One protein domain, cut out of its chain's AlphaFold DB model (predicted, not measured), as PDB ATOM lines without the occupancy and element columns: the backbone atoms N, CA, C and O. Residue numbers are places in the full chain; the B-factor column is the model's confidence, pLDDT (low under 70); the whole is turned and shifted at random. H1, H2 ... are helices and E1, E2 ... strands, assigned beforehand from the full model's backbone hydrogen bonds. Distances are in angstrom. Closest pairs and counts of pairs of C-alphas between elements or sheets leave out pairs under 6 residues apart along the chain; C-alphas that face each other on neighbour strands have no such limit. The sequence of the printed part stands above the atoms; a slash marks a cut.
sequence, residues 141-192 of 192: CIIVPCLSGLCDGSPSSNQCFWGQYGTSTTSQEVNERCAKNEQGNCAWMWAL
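AT A GLANCE: This is residues 141 to 192 of the 192 residues of the protein "Metalloproteinase inhibitor 1" of Plethodon cinereus (red-backed salamander) (UniProt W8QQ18). A small hairpin, E3 and E4, sits beside a short parallel pair, E1 and E2, with helix H1 at one end and residues 146 to 158 looping out beyond the parallel pair. The 52 printed residues run E1, E2, H1, E3, E4, class mixed, with under half in named elements. The whole is compact, radius of gyration of the C-alphas 10.5 A, spanning 30 by 24 by 15 A.

IN THESE COORDINATES: Find C-alpha 176 at (-9.470, 42.118, -43.251), where E3 begins, running 12.6 A to 180; E4, 186 to 190, measures 12.7 A. E1, 142 to 145, begins at (2.438, 48.875, -44.607); E2 is 159 to 162, H1 169 to 174.

HOW THE PARTS SIT: In the antiparallel hairpin E3 and E4, find N 177 and O 189 within hydrogen-bond range, 2.8 A. In parallel E1 and E2, N 144 and O 160 are 2.9 A apart. The closest C-alphas of E2 and E4, Gln 159 and Cys 186, are 5.7 A apart. E1 and H1 are apart. In H1 every O i to N i+4 pair is within hydrogen-bond range.

THE WHOLE: The farthest C-alphas, Ser 148 and Glu 182, are 30.6 A apart. The printed part has no cut; E1 to E2 is a long link. Residue 192 has pLDDT under 70.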
ATOM      1  N   CYS A 141      -0.744  52.399 -45.748       97.25
ATOM      2  CA  CYS A 141      -0.355  51.496 -44.677       97.25
ATOM      3  C   CYS A 141       0.565  50.381 -45.185       97.25
ATOM      4  O   CYS A 141       0.451  49.912 -46.316       97.25
ATOM      5  N   ILE A 142       1.451  49.911 -44.309       96.38
ATOM      6  CA  ILE A 142       2.438  48.875 -44.607       96.38
ATOM      7  C   ILE A 142       2.053  47.592 -43.875       96.38
ATOM      8  O   ILE A 142       2.053  47.534 -42.647       96.38
ATOM      9  N   ILE A 143       1.767  46.534 -44.626       96.12
ATOM     10  CA  ILE A 143       1.575  45.202 -44.051       96.12
ATOM     11  C   ILE A 143       2.942  44.534 -43.913       96.12
ATOM     12  O   ILE A 143       3.637  44.326 -44.909       96.12
ATOM     13  N   VAL A 144       3.316  44.191 -42.683       94.62
ATOM     14  CA  VAL A 144       4.601  43.571 -42.350       94.62
ATOM     15  C   VAL A 144       4.368  42.089 -42.035       94.62
ATOM     16  O   VAL A 144       3.732  41.792 -41.022       94.62
ATOM     17  N   PRO A 145       4.839  41.146 -42.872       92.69
ATOM     18  CA  PRO A 145       4.735  39.719 -42.574       92.69
ATOM     19  C   PRO A 145       5.611  39.347 -41.372       92.69
ATOM     20  O   PRO A 145       6.798  39.668 -41.348       92.69
ATOM     21  N   CYS A 146       5.045  38.628 -40.403       91.75
ATOM     22  CA  CYS A 146       5.804  38.047 -39.298       91.75
ATOM     23  C   CYS A 146       6.402  36.702 -39.712       91.75
ATOM     24  O   CYS A 146       5.691  35.803 -40.171       91.75
ATOM     25  N   LEU A 147       7.707  36.520 -39.504       87.94
ATOM     26  CA  LEU A 147       8.372  35.256 -39.805       87.94
ATOM     27  C   LEU A 147       8.097  34.259 -38.677       87.94
ATOM     28  O   LEU A 147       8.473  34.489 -37.531       87.94
ATOM     29  N   SER A 148       7.433  33.147 -38.998       85.75
ATOM     30  CA  SER A 148       7.069  32.115 -38.013       85.75
ATOM     31  C   SER A 148       6.317  32.682 -36.798       85.75
ATOM     32  O   SER A 148       6.549  32.260 -35.671       85.75
ATOM     33  N   GLY A 149       5.445  33.671 -37.016       85.12
ATOM     34  CA  GLY A 149       4.673  34.318 -35.951       85.12
ATOM     35  C   GLY A 149       5.401  35.423 -35.185       85.12
ATOM     36  O   GLY A 149       4.773  36.115 -34.378       85.12
ATOM     37  N   LEU A 150       6.696  35.620 -35.443       88.62
ATOM     38  CA  LEU A 150       7.535  36.599 -34.764       88.62
ATOM     39  C   LEU A 150       7.662  37.875 -35.603       88.62
ATOM     40  O   LEU A 150       8.109  37.849 -36.749       88.62
ATOM     41  N   CYS A 151       7.260  38.989 -35.004       90.44
ATOM     42  CA  CYS A 151       7.538  40.342 -35.467       90.44
ATOM     43  C   CYS A 151       8.280  41.082 -34.347       90.44
ATOM     44  O   CYS A 151       7.974  40.875 -33.169       90.44
ATOM     45  N   ASP A 152       9.225  41.948 -34.705       86.31
ATOM     46  CA  ASP A 152      10.010  42.694 -33.724       86.31
ATOM     47  C   ASP A 152       9.203  43.858 -33.136       86.31
ATOM     48  O   ASP A 152       8.761  44.764 -33.841       86.31
ATOM     49  N   GLY A 153       9.044  43.849 -31.811       86.88
ATOM     50  CA  GLY A 153       8.418  44.942 -31.073       86.88
ATOM     51  C   GLY A 153       6.926  45.118 -31.370       86.88
ATOM     52  O   GLY A 153       6.163  44.156 -31.445       86.88
ATOM     53  N   SER A 154       6.492  46.374 -31.455       88.06
ATOM     54  CA  SER A 154       5.110  46.763 -31.756       88.06
ATOM     55  C   SER A 154       5.046  47.447 -33.123       88.06
ATOM     56  O   SER A 154       6.007  48.129 -33.487       88.06
ATOM     57  N   PRO A 155       3.939  47.299 -33.876       92.19
ATOM     58  CA  PRO A 155       3.805  47.957 -35.168       92.19
ATOM     59  C   PRO A 155       3.867  49.478 -35.005       92.19
ATOM     60  O   PRO A 155       3.296  50.044 -34.070       92.19
ATOM     61  N   SER A 156       4.557  50.142 -35.932       94.88
ATOM     62  CA  SER A 156       4.508  51.603 -36.049       94.88
ATOM     63  C   SER A 156       3.096  52.067 -36.429       94.88
ATOM     64  O   SER A 156       2.292  51.285 -36.931       94.88
ATOM     65  N   SER A 157       2.794  53.358 -36.263       95.56
ATOM     66  CA  SER A 157       1.465  53.920 -36.566       95.56
ATOM     67  C   SER A 157       1.007  53.727 -38.014       95.56
ATOM     68  O   SER A 157      -0.182  53.829 -38.286       95.56
ATOM     69  N   ASN A 158       1.913  53.442 -38.948       96.44
ATOM     70  CA  ASN A 158       1.606  53.160 -40.346       96.44
ATOM     71  C   ASN A 158       1.679  51.664 -40.709       96.44
ATOM     72  O   ASN A 158       1.685  51.337 -41.894       96.44
ATOM     73  N   GLN A 159       1.773  50.757 -39.732       96.31
ATOM     74  CA  GLN A 159       2.018  49.332 -39.965       96.31
ATOM     75  C   GLN A 159       0.896  48.436 -39.437       96.31
ATOM     76  O   GLN A 159       0.323  48.694 -38.384       96.31
ATOM     77  N   CYS A 160       0.661  47.318 -40.126       96.25
ATOM     78  CA  CYS A 160      -0.088  46.182 -39.595       96.25
ATOM     79  C   CYS A 160       0.773  44.920 -39.668       96.25
ATOM     80  O   CYS A 160       1.250  44.550 -40.741       96.25
ATOM     81  N   PHE A 161       0.964  44.244 -38.539       95.38
ATOM     82  CA  PHE A 161       1.658  42.957 -38.501       95.38
ATOM     83  C   PHE A 161       0.741  41.841 -39.003       95.38
ATOM     84  O   PHE A 161      -0.399  41.721 -38.554       95.38
ATOM     85  N   TRP A 162       1.238  41.032 -39.934       94.56
ATOM     86  CA  TRP A 162       0.504  39.940 -40.563       94.56
ATOM     87  C   TRP A 162       1.029  38.589 -40.085       94.56
ATOM     88  O   TRP A 162       2.214  38.287 -40.221       94.56
ATOM     89  N   GLY A 163       0.134  37.779 -39.522       90.62
ATOM     90  CA  GLY A 163       0.449  36.448 -39.017       90.62
ATOM     91  C   GLY A 163       1.204  36.429 -37.692       90.62
ATOM     92  O   GLY A 163       1.922  35.473 -37.425       90.62
ATOM     93  N   GLN A 164       1.064  37.466 -36.862       90.25
ATOM     94  CA  GLN A 164       1.654  37.521 -35.520       90.25
ATOM     95  C   GLN A 164       1.044  36.455 -34.591       90.25
ATOM     96  O   GLN A 164      -0.158  36.178 -34.660       90.25
ATOM     97  N   TYR A 165       1.836  35.890 -33.674       85.75
ATOM     98  CA  TYR A 165       1.320  34.974 -32.647       85.75
ATOM     99  C   TYR A 165       0.118  35.555 -31.888       85.75
ATOM    100  O   TYR A 165       0.136  36.701 -31.444       85.75
ATOM    101  N   GLY A 166      -0.922  34.735 -31.717       83.38
ATOM    102  CA  GLY A 166      -2.165  35.136 -31.048       83.38
ATOM    103  C   GLY A 166      -3.166  35.871 -31.947       83.38
ATOM    104  O   GLY A 166      -4.248  36.208 -31.476       83.38
ATOM    105  N   THR A 167      -2.847  36.083 -33.228       84.75
ATOM    106  CA  THR A 167      -3.776  36.631 -34.229       84.75
ATOM    107  C   THR A 167      -4.294  35.540 -35.171       84.75
ATOM    108  O   THR A 167      -3.716  34.456 -35.270       84.75
ATOM    109  N   SER A 168      -5.404  35.812 -35.862       87.06
ATOM    110  CA  SER A 168      -5.924  34.921 -36.902       87.06
ATOM    111  C   SER A 168      -5.362  35.331 -38.262       87.06
ATOM    112  O   SER A 168      -5.931  36.193 -38.931       87.06
ATOM    113  N   THR A 169      -4.265  34.695 -38.688       83.88
ATOM    114  CA  THR A 169      -3.663  34.930 -40.015       83.88
ATOM    115  C   THR A 169      -4.681  34.729 -41.131       83.88
ATOM    116  O   THR A 169      -4.744  35.527 -42.057       83.88
ATOM    117  N   THR A 170      -5.534  33.706 -41.016       83.94
ATOM    118  CA  THR A 170      -6.600  33.460 -41.988       83.94
ATOM    119  C   THR A 170      -7.581  34.624 -42.041       83.94
ATOM    120  O   THR A 170      -7.912  35.062 -43.132       83.94
ATOM    121  N   SER A 171      -8.018  35.170 -40.899       85.69
ATOM    122  CA  SER A 171      -8.908  36.345 -40.896       85.69
ATOM    123  C   SER A 171      -8.250  37.544 -41.573       85.69
ATOM    124  O   SER A 171      -8.860  38.154 -42.451       85.69
ATOM    125  N   GLN A 172      -6.982  37.807 -41.236       87.44
ATOM    126  CA  GLN A 172      -6.189  38.879 -41.835       87.44
ATOM    127  C   GLN A 172      -6.094  38.734 -43.357       87.44
ATOM    128  O   GLN A 172      -6.330  39.695 -44.076       87.44
ATOM    129  N   GLU A 173      -5.819  37.522 -43.849       86.19
ATOM    130  CA  GLU A 173      -5.688  37.225 -45.281       86.19
ATOM    131  C   GLU A 173      -6.992  37.359 -46.065       86.19
ATOM    132  O   GLU A 173      -6.973  37.727 -47.245       86.19
ATOM    133  N   VAL A 174      -8.106  36.955 -45.455       84.19
ATOM    134  CA  VAL A 174      -9.336  36.676 -46.199       84.19
ATOM    135  C   VAL A 174     -10.400  37.757 -45.992       84.19
ATOM    136  O   VAL A 174     -11.093  38.127 -46.942       84.19
ATOM    137  N   ASN A 175     -10.510  38.302 -44.782       85.31
ATOM    138  CA  ASN A 175     -11.621  39.160 -44.372       85.31
ATOM    139  C   ASN A 175     -11.216  40.594 -44.035       85.31
ATOM    140  O   ASN A 175     -12.084  41.467 -43.977       85.31
ATOM    141  N   GLU A 176      -9.937  40.839 -43.769       91.12
ATOM    142  CA  GLU A 176      -9.470  42.118 -43.251       91.12
ATOM    143  C   GLU A 176      -8.623  42.878 -44.277       91.12
ATOM    144  O   GLU A 176      -8.160  42.367 -45.300       91.12
ATOM    145  N   ARG A 177      -8.452  44.165 -43.999       93.69
ATOM    146  CA  ARG A 177      -7.560  45.083 -44.695       93.69
ATOM    147  C   ARG A 177      -6.820  45.926 -43.667       93.69
ATOM    148  O   ARG A 177      -7.376  46.278 -42.629       93.69
ATOM    149  N   CYS A 178      -5.586  46.289 -43.974       96.06
ATOM    150  CA  CYS A 178      -4.809  47.231 -43.186       96.06
ATOM    151  C   CYS A 178      -5.089  48.655 -43.677       96.06
ATOM    152  O   CYS A 178      -4.715  49.009 -44.792       96.06
ATOM    153  N   ALA A 179      -5.768  49.482 -42.889       95.50
ATOM    154  CA  ALA A 179      -6.074  50.858 -43.280       95.50
ATOM    155  C   ALA A 179      -6.096  51.793 -42.065       95.50
ATOM    156  O   ALA A 179      -6.142  51.340 -40.920       95.50
ATOM    157  N   LYS A 180      -6.031  53.106 -42.317       95.50
ATOM    158  CA  LYS A 180      -6.071  54.128 -41.263       95.50
ATOM    159  C   LYS A 180      -7.417  54.083 -40.536       95.50
ATOM    160  O   LYS A 180      -8.469  54.129 -41.173       95.50
ATOM    161  N   ASN A 181      -7.370  54.009 -39.211       92.50
ATOM    162  CA  ASN A 181      -8.521  54.156 -38.332       92.50
ATOM    163  C   ASN A 181      -8.873  55.646 -38.129       92.50
ATOM    164  O   ASN A 181      -8.211  56.537 -38.664       92.50
ATOM    165  N   GLU A 182      -9.889  55.931 -37.310       91.31
ATOM    166  CA  GLU A 182     -10.330  57.306 -37.005       91.31
ATOM    167  C   GLU A 182      -9.239  58.184 -36.366       91.31
ATOM    168  O   GLU A 182      -9.280  59.407 -36.468       91.31
ATOM    169  N   GLN A 183      -8.244  57.569 -35.725       92.56
ATOM    170  CA  GLN A 183      -7.109  58.250 -35.094       92.56
ATOM    171  C   GLN A 183      -5.929  58.433 -36.063       92.56
ATOM    172  O   GLN A 183      -4.889  58.957 -35.672       92.56
ATOM    173  N   GLY A 184      -6.066  57.993 -37.318       92.75
ATOM    174  CA  GLY A 184      -5.029  58.066 -38.345       92.75
ATOM    175  C   GLY A 184      -3.970  56.961 -38.274       92.75
ATOM    176  O   GLY A 184      -3.058  56.966 -39.101       92.75
ATOM    177  N   ASN A 185      -4.093  56.009 -37.345       95.81
ATOM    178  CA  ASN A 185      -3.185  54.868 -37.221       95.81
ATOM    179  C   ASN A 185      -3.673  53.698 -38.083       95.81
ATOM    180  O   ASN A 185      -4.866  53.404 -38.124       95.81
ATOM    181  N   CYS A 186      -2.760  53.004 -38.747       96.94
ATOM    182  CA  CYS A 186      -3.050  51.796 -39.500       96.94
ATOM    183  C   CYS A 186      -3.376  50.639 -38.555       96.94
ATOM    184  O   CYS A 186      -2.636  50.355 -37.615       96.94
ATOM    185  N   ALA A 187      -4.496  49.979 -38.819       95.25
ATOM    186  CA  ALA A 187      -4.940  48.807 -38.086       95.25
ATOM    187  C   ALA A 187      -5.657  47.836 -39.028       95.25
ATOM    188  O   ALA A 187      -6.134  48.219 -40.102       95.25
ATOM    189  N   TRP A 188      -5.747  46.578 -38.604       94.12
ATOM    190  CA  TRP A 188      -6.604  45.600 -39.258       94.12
ATOM    191  C   TRP A 188      -8.073  45.957 -39.039       94.12
ATOM    192  O   TRP A 188      -8.517  46.171 -37.910       94.12
ATOM    193  N   MET A 189      -8.819  46.038 -40.133       90.50
ATOM    194  CA  MET A 189     -10.248  46.331 -40.156       90.50
ATOM    195  C   MET A 189     -10.941  45.394 -41.133       90.50
ATOM    196  O   MET A 189     -10.330  44.956 -42.105       90.50
ATOM    197  N   TRP A 190     -12.229  45.130 -40.931       86.75
ATOM    198  CA  TRP A 190     -13.017  44.355 -41.885       86.75
ATOM    199  C   TRP A 190     -13.011  45.019 -43.271       86.75
ATOM    200  O   TRP A 190     -13.114  46.243 -43.409       86.75
ATOM    201  N   ALA A 191     -12.818  44.200 -44.306       76.38
ATOM    202  CA  ALA A 191     -12.820  44.631 -45.701       76.38
ATOM    203  C   ALA A 191     -14.239  44.721 -46.301       76.38
ATOM    204  O   ALA A 191     -14.380  45.260 -47.402       76.38
ATOM    205  N   LEU A 192     -15.244  44.200 -45.582       65.88
ATOM    206  CA  LEU A 192     -16.676  44.180 -45.911       65.88
ATOM    207  C   LEU A 192     -17.449  45.266 -45.158       65.88
ATOM    208  O   LEU A 192     -17.139  45.476 -43.963       65.88
TER     209      LEU A 192